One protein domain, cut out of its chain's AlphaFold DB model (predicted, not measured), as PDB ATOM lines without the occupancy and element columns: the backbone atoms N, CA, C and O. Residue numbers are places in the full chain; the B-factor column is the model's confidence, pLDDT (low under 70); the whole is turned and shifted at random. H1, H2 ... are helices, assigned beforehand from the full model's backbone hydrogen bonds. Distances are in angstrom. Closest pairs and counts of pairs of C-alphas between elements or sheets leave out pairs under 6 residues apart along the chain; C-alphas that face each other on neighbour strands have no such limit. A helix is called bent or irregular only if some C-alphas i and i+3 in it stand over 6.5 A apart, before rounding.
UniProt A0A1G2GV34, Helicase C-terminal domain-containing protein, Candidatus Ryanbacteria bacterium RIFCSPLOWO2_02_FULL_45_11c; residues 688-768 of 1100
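This is residues 688 to 768 of the 1100 residues of the protein "Helicase C-terminal domain-containing protein" of Candidatus Ryanbacteria bacterium RIFCSPLOWO2_02_FULL_45_11c (UniProt A0A1G2GV34). One long helix, H2, makes much of the length of the domain: it runs away from a small group of four shorter helices, and beyond its far tip residues 719 to 727 turn and fold back to H3. H3 forms the middle of that group, with H1 and the short H5 packed on it, while H4 stands across the end of the domain that is farther from the tip of H2, near H1 but touching no helix. The printed part has 81 residues with five named helices, H1 to H5 in chain order, and no named strand; the class is all helix, with 54 of the 81 residues in named helices. The whole is only just compact, close to loose, with a radius of gyration of the C-alphas of 13.7 A, and its outline is only just elongated, with spans of 43 by 22 by 19 A.

The longest helix, H2, holds residues 699 to 718 and measures 28.3 A from first to last C-alpha; it begins with C-alpha 699 at (135.687, 122.500, 92.950) and ends with C-alpha 718 at (155.516, 116.589, 112.260). Before it comes H1, residues 688 to 694, whose first C-alpha is at (126.623, 110.320, 95.655). H1 is irregular: C-alphas 690 and 693 are 7.4 A apart. H3 holds residues 728 to 741 and is 20.4 A long from first to last C-alpha. H4 holds residues 747 to 755 and is 12.3 A long. H5 is four residues, 761 to 764, and its last C-alpha is at (130.195, 119.966, 103.663).

H2 touches H1 only at the corner by their link, with residues 699 to 702 of H2 alone; the closest C-alphas are those of Pro 693 and Arg 702, 5.2 A apart. The lines of H1 and H2 are about perpendicular, at 85 degrees. H2 is close to but not clearly touching H3, with the C-alphas of Asn 705 and Glu 731 the closest at 7.2 A; the two run opposite ways at a steep tilt of 45 degrees. H3 touches H1 with residues 732 to 736 alone, and the closest C-alphas, those of Ser 689 and Gln 732, are 5.5 A apart; these helices run opposite ways at a steep tilt of 62 degrees. H3 also touches H5, where the C-alphas of Tyr 735 and Leu 764 are the closest at 5.8 A. H4 is close to but not clearly touching H1, with the closest C-alphas, those of Leu 688 and Tyr 747, 7.4 A apart, and the two lines are about perpendicular at 78 degrees. H2 and H4 are apart, and so are H1 and H5. In H2, H3 and H4 every O i to N i+4 pair is within hydrogen-bond range; in H1 it is 1 of 3, beside 2 of 4 O i to N i+3 pairs, and H5 is too short for an O i to N i+4 pair, but its one O i to N i+3 pair is within range.

The two C-alphas farthest apart are those of Gly 720 and Ser 756, 43.8 A. The first and last printed C-alphas, of Leu 688 and Leu 768, are 23.5 A apart. The printed part has no cut. The links from H1 to H2, H3 to H4 and H4 to H5 are tight, the nine-residue link from H2 to H3 is short, and no link is long. The mean pLDDT of the printed part is 91.1, and no printed residue is under 70.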
ATOM      1  N   LEU A 688     126.517 108.864  95.782       94.69
ATOM      2  CA  LEU A 688     126.623 110.320  95.655       94.69
ATOM      3  C   LEU A 688     127.725 110.900  96.554       94.69
ATOM      4  O   LEU A 688     128.489 111.738  96.090       94.69
ATOM      5  N   SER A 689     127.860 110.435  97.801       94.00
ATOM      6  CA  SER A 689     128.903 110.905  98.728       94.00
ATOM      7  C   SER A 689     130.323 110.665  98.204       94.00
ATOM      8  O   SER A 689     131.225 111.464  98.452       94.00
ATOM      9  N   VAL A 690     130.524 109.595  97.429       92.69
ATOM     10  CA  VAL A 690     131.816 109.279  96.811       92.69
ATOM     11  C   VAL A 690     132.072 110.183  95.607       92.69
ATOM     12  O   VAL A 690     133.183 110.690  95.445       92.69
ATOM     13  N   TYR A 691     131.053 110.403  94.773       91.38
ATOM     14  CA  TYR A 691     131.196 111.153  93.524       91.38
ATOM     15  C   TYR A 691     131.084 112.672  93.690       91.38
ATOM     16  O   TYR A 691     131.603 113.394  92.838       91.38
ATOM     17  N   LEU A 692     130.481 113.177  94.771       91.69
ATOM     18  CA  LEU A 692     130.178 114.599  94.968       91.69
ATOM     19  C   LEU A 692     131.362 115.543  94.664       91.69
ATOM     20  O   LEU A 692     131.161 116.485  93.899       91.69
ATOM     21  N   PRO A 693     132.603 115.301  95.144       91.19
ATOM     22  CA  PRO A 693     133.733 116.205  94.880       91.19
ATOM     23  C   PRO A 693     134.174 116.258  93.408       91.19
ATOM     24  O   PRO A 693     134.931 117.148  93.010       91.19
ATOM     25  N   SER A 694     133.762 115.272  92.606       90.06
ATOM     26  CA  SER A 694     134.040 115.201  91.167       90.06
ATOM     27  C   SER A 694     132.943 115.828  90.305       90.06
ATOM     28  O   SER A 694     133.159 116.034  89.113       90.06
ATOM     29  N   LEU A 695     131.788 116.151  90.897       90.00
ATOM     30  CA  LEU A 695     130.671 116.744  90.175       90.00
ATOM     31  C   LEU A 695     130.899 118.248  89.936       90.00
ATOM     32  O   LEU A 695     131.574 118.907  90.736       90.00
ATOM     33  N   PRO A 696     130.342 118.810  88.848       88.56
ATOM     34  CA  PRO A 696     130.501 120.227  88.529       88.56
ATOM     35  C   PRO A 696     130.022 121.143  89.664       88.56
ATOM     36  O   PRO A 696     128.994 120.882  90.284       88.56
ATOM     37  N   GLY A 697     130.743 122.237  89.928       88.00
ATOM     38  CA  GLY A 697     130.356 123.239  90.934       88.00
ATOM     39  C   GLY A 697     130.824 122.941  92.365       88.00
ATOM     40  O   GLY A 697     130.590 123.751  93.265       88.00
ATOM     41  N   PHE A 698     131.512 121.816  92.580       91.19
ATOM     42  CA  PHE A 698     132.083 121.412  93.870       91.19
ATOM     43  C   PHE A 698     133.616 121.556  93.928       91.19
ATOM     44  O   PHE A 698     134.267 121.000  94.813       91.19
ATOM     45  N   GLU A 699     134.228 122.336  93.031       92.38
ATOM     46  CA  GLU A 699     135.687 122.500  92.950       92.38
ATOM     47  C   GLU A 699     136.264 123.119  94.228       92.38
ATOM     48  O   GLU A 699     137.228 122.595  94.780       92.38
ATOM     49  N   LYS A 700     135.625 124.173  94.754       91.50
ATOM     50  CA  LYS A 700     136.051 124.827  96.005       91.50
ATOM     51  C   LYS A 700     135.943 123.905  97.216       91.50
ATOM     52  O   LYS A 700     136.800 123.944  98.092       91.50
ATOM     53  N   LEU A 701     134.888 123.089  97.263       92.50
ATOM     54  CA  LEU A 701     134.703 122.083  98.307       92.50
ATOM     55  C   LEU A 701     135.847 121.065  98.260       92.50
ATOM     56  O   LEU A 701     136.493 120.811  99.275       92.50
ATOM     57  N   ARG A 702     136.128 120.531  97.062       93.12
ATOM     58  CA  ARG A 702     137.221 119.584  96.825       93.12
ATOM     59  C   ARG A 702     138.569 120.179  97.233       93.12
ATOM     60  O   ARG A 702     139.308 119.527  97.960       93.12
ATOM     61  N   GLU A 703     138.883 121.396  96.795       93.44
ATOM     62  CA  GLU A 703     140.137 122.088  97.118       93.44
ATOM     63  C   GLU A 703     140.291 122.336  98.625       93.44
ATOM     64  O   GLU A 703     141.352 122.056  99.184       93.44
ATOM     65  N   HIS A 704     139.233 122.796  99.303       94.12
ATOM     66  CA  HIS A 704     139.257 123.024 100.750       94.12
ATOM     67  C   HIS A 704     139.445 121.726 101.533       94.12
ATOM     68  O   HIS A 704     140.339 121.640 102.372       94.12
ATOM     69  N   ASN A 705     138.650 120.692 101.250       95.12
ATOM     70  CA  ASN A 705     138.753 119.418 101.964       95.12
ATOM     71  C   ASN A 705     140.097 118.729 101.687       95.12
ATOM     72  O   ASN A 705     140.685 118.143 102.597       95.12
ATOM     73  N   GLN A 706     140.642 118.855 100.471       93.94
ATOM     74  CA  GLN A 706     142.015 118.436 100.168       93.94
ATOM     75  C   GLN A 706     143.051 119.231 100.968       93.94
ATOM     76  O   GLN A 706     143.992 118.634 101.491       93.94
ATOM     77  N   HIS A 707     142.880 120.549 101.104       93.81
ATOM     78  CA  HIS A 707     143.756 121.385 101.922       93.81
ATOM     79  C   HIS A 707     143.713 120.974 103.399       93.81
ATOM     80  O   HIS A 707     144.765 120.742 103.977       93.81
ATOM     81  N   VAL A 708     142.532 120.788 103.995       93.56
ATOM     82  CA  VAL A 708     142.397 120.343 105.395       93.56
ATOM     83  C   VAL A 708     143.043 118.976 105.618       93.56
ATOM     84  O   VAL A 708     143.771 118.792 106.596       93.56
ATOM     85  N   ARG A 709     142.842 118.023 104.697       94.06
ATOM     86  CA  ARG A 709     143.516 116.714 104.745       94.06
ATOM     87  C   ARG A 709     145.034 116.843 104.653       94.06
ATOM     88  O   ARG A 709     145.738 116.189 105.415       94.06
ATOM     89  N   LYS A 710     145.536 117.705 103.768       91.81
ATOM     90  CA  LYS A 710     146.971 117.969 103.640       91.81
ATOM     91  C   LYS A 710     147.537 118.608 104.910       91.81
ATOM     92  O   LYS A 710     148.476 118.066 105.471       91.81
ATOM     93  N   THR A 711     146.939 119.693 105.399       90.25
ATOM     94  CA  THR A 711     147.420 120.443 106.568       90.25
ATOM     95  C   THR A 711     147.383 119.600 107.844       90.25
ATOM     96  O   THR A 711     148.382 119.524 108.553       90.25
ATOM     97  N   SER A 712     146.278 118.896 108.122       92.38
ATOM     98  CA  SER A 712     146.215 117.966 109.264       92.38
ATOM     99  C   SER A 712     147.200 116.799 109.118       92.38
ATOM    100  O   SER A 712     147.811 116.386 110.101       92.38
ATOM    101  N   GLY A 713     147.402 116.303 107.892       90.56
ATOM    102  CA  GLY A 713     148.419 115.305 107.567       90.56
ATOM    103  C   GLY A 713     149.843 115.796 107.833       90.56
ATOM    104  O   GLY A 713     150.621 115.081 108.458       90.56
ATOM    105  N   ASP A 714     150.169 117.024 107.434       87.25
ATOM    106  CA  ASP A 714     151.477 117.640 107.662       87.25
ATOM    107  C   ASP A 714     151.755 117.792 109.171       87.25
ATOM    108  O   ASP A 714     152.839 117.433 109.636       87.25
ATOM    109  N   VAL A 715     150.765 118.223 109.968       87.75
ATOM    110  CA  VAL A 715     150.895 118.289 111.439       87.75
ATOM    111  C   VAL A 715     151.044 116.893 112.056       87.75
ATOM    112  O   VAL A 715     151.887 116.700 112.932       87.75
ATOM    113  N   ALA A 716     150.284 115.900 111.584       87.94
ATOM    114  CA  ALA A 716     150.416 114.507 112.021       87.94
ATOM    115  C   ALA A 716     151.799 113.923 111.707       87.94
ATOM    116  O   ALA A 716     152.383 113.225 112.534       87.94
ATOM    117  N   ILE A 717     152.370 114.248 110.547       87.62
ATOM    118  CA  ILE A 717     153.733 113.849 110.185       87.62
ATOM    119  C   ILE A 717     154.750 114.517 111.117       87.62
ATOM    120  O   ILE A 717     155.621 113.832 111.653       87.62
ATOM    121  N   ARG A 718     154.624 115.830 111.360       86.12
ATOM    122  CA  ARG A 718     155.516 116.589 112.260       86.12
ATOM    123  C   ARG A 718     155.458 116.106 113.707       86.12
ATOM    124  O   ARG A 718     156.474 116.117 114.395       86.12
ATOM    125  N   SER A 719     154.291 115.667 114.168       83.38
ATOM    126  CA  SER A 719     154.097 115.149 115.525       83.38
ATOM    127  C   SER A 719     154.553 113.693 115.701       83.38
ATOM    128  O   SER A 719     154.504 113.168 116.815       83.38
ATOM    129  N   GLY A 720     154.992 113.027 114.625       76.38
ATOM    130  CA  GLY A 720     155.329 111.601 114.640       76.38
ATOM    131  C   GLY A 720     154.101 110.693 114.775       76.38
ATOM    132  O   GLY A 720     154.217 109.581 115.283       76.38
ATOM    133  N   GLY A 721     152.924 111.167 114.349       79.00
ATOM    134  CA  GLY A 721     151.653 110.444 114.401       79.00
ATOM    135  C   GLY A 721     150.863 110.616 115.700       79.00
ATOM    136  O   GLY A 721     149.934 109.849 115.939       79.00
ATOM    137  N   LYS A 722     151.219 111.589 116.550       81.88
ATOM    138  CA  LYS A 722     150.497 111.867 117.805       81.88
ATOM    139  C   LYS A 722     149.167 112.591 117.581       81.88
ATOM    140  O   LYS A 722     148.235 112.378 118.346       81.88
ATOM    141  N   THR A 723     149.078 113.416 116.540       84.56
ATOM    142  CA  THR A 723     147.842 114.100 116.128       84.56
ATOM    143  C   THR A 723     147.120 113.313 115.028       84.56
ATOM    144  O   THR A 723     147.741 112.566 114.264       84.56
ATOM    145  N   ARG A 724     145.789 113.449 114.937       86.94
ATOM    146  CA  ARG A 724     144.953 112.715 113.970       86.94
ATOM    147  C   ARG A 724     144.882 113.462 112.633       86.94
ATOM    148  O   ARG A 724     144.442 114.601 112.588       86.94
ATOM    149  N   ALA A 725     145.223 112.803 111.526       90.25
ATOM    150  CA  ALA A 725     145.020 113.359 110.185       90.25
ATOM    151  C   ALA A 725     143.581 113.132 109.687       90.25
ATOM    152  O   ALA A 725     143.012 112.057 109.898       90.25
ATOM    153  N   ALA A 726     143.010 114.111 108.981       93.31
ATOM    154  CA  ALA A 726     141.721 113.946 108.319       93.31
ATOM    155  C   ALA A 726     141.826 112.967 107.139       93.31
ATOM    156  O   ALA A 726     142.764 113.028 106.339       93.31
ATOM    157  N   THR A 727     140.844 112.075 106.996       92.88
ATOM    158  CA  THR A 727     140.830 111.042 105.948       92.88
ATOM    159  C   THR A 727     139.752 111.293 104.896       92.88
ATOM    160  O   THR A 727     138.830 112.084 105.088       92.88
ATOM    161  N   GLN A 728     139.833 110.585 103.765       91.62
ATOM    162  CA  GLN A 728     138.753 110.594 102.771       91.62
ATOM    163  C   GLN A 728     137.445 110.004 103.332       91.62
ATOM    164  O   GLN A 728     136.365 110.411 102.917       91.62
ATOM    165  N   GLN A 729     137.530 109.088 104.301       92.38
ATOM    166  CA  GLN A 729     136.352 108.532 104.964       92.38
ATOM    167  C   GLN A 729     135.647 109.579 105.836       92.38
ATOM    168  O   GLN A 729     134.421 109.611 105.879       92.38
ATOM    169  N   ASP A 730     136.401 110.454 106.509       93.12
ATOM    170  CA  ASP A 730     135.824 111.554 107.296       93.12
ATOM    171  C   ASP A 730     135.047 112.530 106.405       93.12
ATOM    172  O   ASP A 730     133.934 112.929 106.742       93.12
ATOM    173  N   GLU A 731     135.611 112.848 105.237       93.31
ATOM    174  CA  GLU A 731     134.972 113.664 104.200       93.31
ATOM    175  C   GLU A 731     133.646 113.039 103.724       93.31
ATOM    176  O   GLU A 731     132.606 113.695 103.729       93.31
ATOM    177  N   GLN A 732     133.652 111.745 103.387       93.69
ATOM    178  CA  GLN A 732     132.445 111.028 102.954       93.69
ATOM    179  C   GLN A 732     131.380 110.951 104.055       93.69
ATOM    180  O   GLN A 732     130.197 111.159 103.789       93.69
ATOM    181  N   ASN A 733     131.784 110.696 105.302       93.38
ATOM    182  CA  ASN A 733     130.866 110.638 106.440       93.38
ATOM    183  C   ASN A 733     130.197 111.994 106.708       93.38
ATOM    184  O   ASN A 733     129.024 112.030 107.085       93.38
ATOM    185  N   LEU A 734     130.921 113.100 106.510       93.94
ATOM    186  CA  LEU A 734     130.357 114.446 106.596       93.94
ATOM    187  C   LEU A 734     129.279 114.653 105.527       93.94
ATOM    188  O   LEU A 734     128.162 115.054 105.854       93.94
ATOM    189  N   TYR A 735     129.579 114.307 104.270       94.88
ATOM    190  CA  TYR A 735     128.608 114.400 103.178       94.88
ATOM    191  C   TYR A 735     127.360 113.566 103.448       94.88
ATOM    192  O   TYR A 735     126.252 114.078 103.311       94.88
ATOM    193  N   LEU A 736     127.528 112.315 103.886       94.75
ATOM    194  CA  LEU A 736     126.415 111.417 104.188       94.75
ATOM    195  C   LEU A 736     125.484 111.978 105.258       94.75
ATOM    196  O   LEU A 736     124.275 111.968 105.057       94.75
ATOM    197  N   ARG A 737     126.029 112.520 106.354       93.12
ATOM    198  CA  ARG A 737     125.223 113.129 107.425       93.12
ATOM    199  C   ARG A 737     124.409 114.317 106.916       93.12
ATOM    200  O   ARG A 737     123.220 114.417 107.217       93.12
ATOM    201  N   SER A 738     125.029 115.187 106.123       92.62
ATOM    202  CA  SER A 738     124.364 116.360 105.548       92.62
ATOM    203  C   SER A 738     123.297 115.966 104.518       92.62
ATOM    204  O   SER A 738     122.202 116.527 104.514       92.62
ATOM    205  N   MET A 739     123.572 114.957 103.685       94.38
ATOM    206  CA  MET A 739     122.620 114.413 102.709       94.38
ATOM    207  C   MET A 739     121.445 113.692 103.373       94.38
ATOM    208  O   MET A 739     120.311 113.840 102.925       94.38
ATOM    209  N   GLU A 740     121.688 112.923 104.434       92.38
ATOM    210  CA  GLU A 740     120.652 112.197 105.172       92.38
ATOM    211  C   GLU A 740     119.684 113.161 105.864       92.38
ATOM    212  O   GLU A 740     118.472 113.025 105.710       92.38
ATOM    213  N   ALA A 741     120.204 114.198 106.528       89.62
ATOM    214  CA  ALA A 741     119.386 115.211 107.193       89.62
ATOM    215  C   ALA A 741     118.483 116.001 106.225       89.62
ATOM    216  O   ALA A 741     117.397 116.439 106.609       89.62
ATOM    217  N   ALA A 742     118.914 116.180 104.972       90.50
ATOM    218  CA  ALA A 742     118.182 116.928 103.948       90.50
ATOM    219  C   ALA A 742     117.469 116.042 102.907       90.50
ATOM    220  O   ALA A 742     116.869 116.573 101.972       90.50
ATOM    221  N   ASN A 743     117.517 114.717 103.077       91.38
ATOM    222  CA  ASN A 743     116.939 113.714 102.183       91.38
ATOM    223  C   ASN A 743     117.407 113.824 100.714       91.38
ATOM    224  O   ASN A 743     116.596 113.857  99.789       91.38
ATOM    225  N   VAL A 744     118.725 113.914 100.502       92.50
ATOM    226  CA  VAL A 744     119.356 114.093  99.181       92.50
ATOM    227  C   VAL A 744     119.916 112.778  98.647       92.50
ATOM    228  O   VAL A 744     120.687 112.120  99.340       92.50
ATOM    229  N   PHE A 745     119.595 112.447  97.392       92.81
ATOM    230  CA  PHE A 745     120.012 111.199  96.724       92.81
ATOM    231  C   PHE A 745     120.678 111.404  95.365       92.81
ATOM    232  O   PHE A 745     121.327 110.494  94.854       92.81
ATOM    233  N   SER A 746     120.511 112.585  94.773       93.69
ATOM    234  CA  SER A 746     120.986 112.908  93.433       93.69
ATOM    235  C   SER A 746     121.759 114.221  93.410       93.69
ATOM    236  O   SER A 746     121.680 115.044  94.327       93.69
ATOM    237  N   TYR A 747     122.478 114.450  92.312       92.75
ATOM    238  CA  TYR A 747     123.123 115.733  92.050       92.75
ATOM    239  C   TYR A 747     122.111 116.888  91.973       92.75
ATOM    240  O   TYR A 747     122.344 117.946  92.556       92.75
ATOM    241  N   ALA A 748     120.964 116.684  91.315       90.62
ATOM    242  CA  ALA A 748     119.922 117.704  91.208       90.62
ATOM    243  C   ALA A 748     119.346 118.069  92.586       90.62
ATOM    244  O   ALA A 748     119.266 119.253  92.925       90.62
ATOM    245  N   GLY A 749     119.038 117.064  93.413       91.56
ATOM    246  CA  GLY A 749     118.593 117.259  94.793       91.56
ATOM    247  C   GLY A 749     119.643 117.974  95.649       91.56
ATOM    248  O   GLY A 749     119.309 118.844  96.454       91.56
ATOM    249  N   MET A 750     120.929 117.685  95.436       93.50
ATOM    250  CA  MET A 750     122.027 118.365  96.127       93.50
ATOM    251  C   MET A 750     122.118 119.852  95.755       93.50
ATOM    252  O   MET A 750     122.233 120.717  96.623       93.50
ATOM    253  N   VAL A 751     122.029 120.174  94.464       92.00
ATOM    254  CA  VAL A 751     122.047 121.564  93.985       92.00
ATOM    255  C   VAL A 751     120.837 122.339  94.514       92.00
ATOM    256  O   VAL A 751     120.979 123.486  94.940       92.00
ATOM    257  N   GLU A 752     119.655 121.723  94.531       91.75
ATOM    258  CA  GLU A 752     118.434 122.363  95.030       91.75
ATOM    259  C   GLU A 752     118.453 122.569  96.551       91.75
ATOM    260  O   GLU A 752     118.041 123.618  97.049       91.75
ATOM    261  N   THR A 753     118.981 121.615  97.319       93.06
ATOM    262  CA  THR A 753     119.112 121.763  98.779       93.06
ATOM    263  C   THR A 753     120.138 122.822  99.178       93.06
ATOM    264  O   THR A 753     119.894 123.556 100.136       93.06
ATOM    265  N   LEU A 754     121.224 122.975  98.414       92.31
ATOM    266  CA  LEU A 754     122.163 124.091  98.567       92.31
ATOM    267  C   LEU A 754     121.520 125.436  98.206       92.31
ATOM    268  O   LEU A 754     121.684 126.416  98.931       92.31
ATOM    269  N   ARG A 755     120.757 125.491  97.106       91.75
ATOM    270  CA  ARG A 755     120.059 126.708  96.656       91.75
ATOM    271  C   ARG A 755     118.992 127.165  97.648       91.75
ATOM    272  O   ARG A 755     118.887 128.353  97.930       91.75
ATOM    273  N   SER A 756     118.208 126.225  98.170       92.06
ATOM    274  CA  SER A 756     117.150 126.485  99.155       92.06
ATOM    275  C   SER A 756     117.680 126.725 100.572       92.06
ATOM    276  O   SER A 756     116.911 127.105 101.453       92.06
ATOM    277  N   GLY A 757     118.981 126.516 100.807       89.38
ATOM    278  CA  GLY A 757     119.625 126.705 102.107       89.38
ATOM    279  C   GLY A 757     119.339 125.600 103.127       89.38
ATOM    280  O   GLY A 757     119.675 125.769 104.297       89.38
ATOM    281  N   LYS A 758     118.740 124.475 102.708       90.62
ATOM    282  CA  LYS A 758     118.528 123.294 103.564       90.62
ATOM    283  C   LYS A 758     119.845 122.629 103.963       90.62
ATOM    284  O   LYS A 758     119.968 122.159 105.088       90.62
ATOM    285  N   ILE A 759     120.817 122.621 103.052       92.19
ATOM    286  CA  ILE A 759     122.221 122.333 103.349       92.19
ATOM    287  C   ILE A 759     122.975 123.643 103.163       92.19
ATOM    288  O   ILE A 759     122.872 124.272 102.109       92.19
ATOM    289  N   ARG A 760     123.747 124.071 104.162       90.50
ATOM    290  CA  ARG A 760     124.648 125.212 103.978       90.50
ATOM    291  C   ARG A 760     125.947 124.688 103.377       90.50
ATOM    292  O   ARG A 760     126.397 123.622 103.787       90.50
ATOM    293  N   PRO A 761     126.618 125.440 102.485       85.81
ATOM    294  CA  PRO A 761     127.906 125.020 101.945       85.81
ATOM    295  C   PRO A 761     128.891 124.585 103.034       85.81
ATOM    296  O   PRO A 761     129.506 123.541 102.891       85.81
ATOM    297  N   LEU A 762     128.957 125.312 104.157       87.44
ATOM    298  CA  LEU A 762     129.825 124.999 105.300       87.44
ATOM    299  C   LEU A 762     129.577 123.618 105.928       87.44
ATOM    300  O   LEU A 762     130.514 123.048 106.470       87.44
ATOM    301  N   ASP A 763     128.371 123.054 105.815       90.31
ATOM    302  CA  ASP A 763     128.034 121.728 106.360       90.31
ATOM    303  C   ASP A 763     128.698 120.578 105.563       90.31
ATOM    304  O   ASP A 763     128.545 119.405 105.900       90.31
ATOM    305  N   LEU A 764     129.424 120.902 104.486       93.50
ATOM    306  CA  LEU A 764     130.195 119.966 103.663       93.50
ATOM    307  C   LEU A 764     131.712 120.159 103.826       93.50
ATOM    308  O   LEU A 764     132.496 119.319 103.386       93.50
ATOM    309  N   PHE A 765     132.152 121.257 104.438       94.81
ATOM    310  CA  PHE A 765     133.569 121.590 104.551       94.81
ATOM    311  C   PHE A 765     134.124 120.948 105.820       94.81
ATOM    312  O   PHE A 765     133.618 121.179 106.916       94.81
ATOM    313  N   LEU A 766     135.191 120.166 105.683       94.19
ATOM    314  CA  LEU A 766     135.965 119.702 106.824       94.19
ATOM    315  C   LEU A 766     136.508 120.913 107.587       94.19
ATOM    316  O   LEU A 766     137.003 121.876 106.991       94.19
ATOM    317  N   ASN A 767     136.456 120.844 108.911       91.88
ATOM    318  CA  ASN A 767     137.075 121.833 109.773       91.88
ATOM    319  C   ASN A 767     138.405 121.284 110.295       91.88
ATOM    320  O   ASN A 767     138.437 120.234 110.930       91.88
ATOM    321  N   LEU A 768     139.506 121.999 110.052       90.00
ATOM    322  CA  LEU A 768     140.837 121.594 110.517       90.00
ATOM    323  C   LEU A 768     140.881 121.397 112.041       90.00
ATOM    324  O   LEU A 768     141.544 120.476 112.517       90.00
TER     325      LEU A 768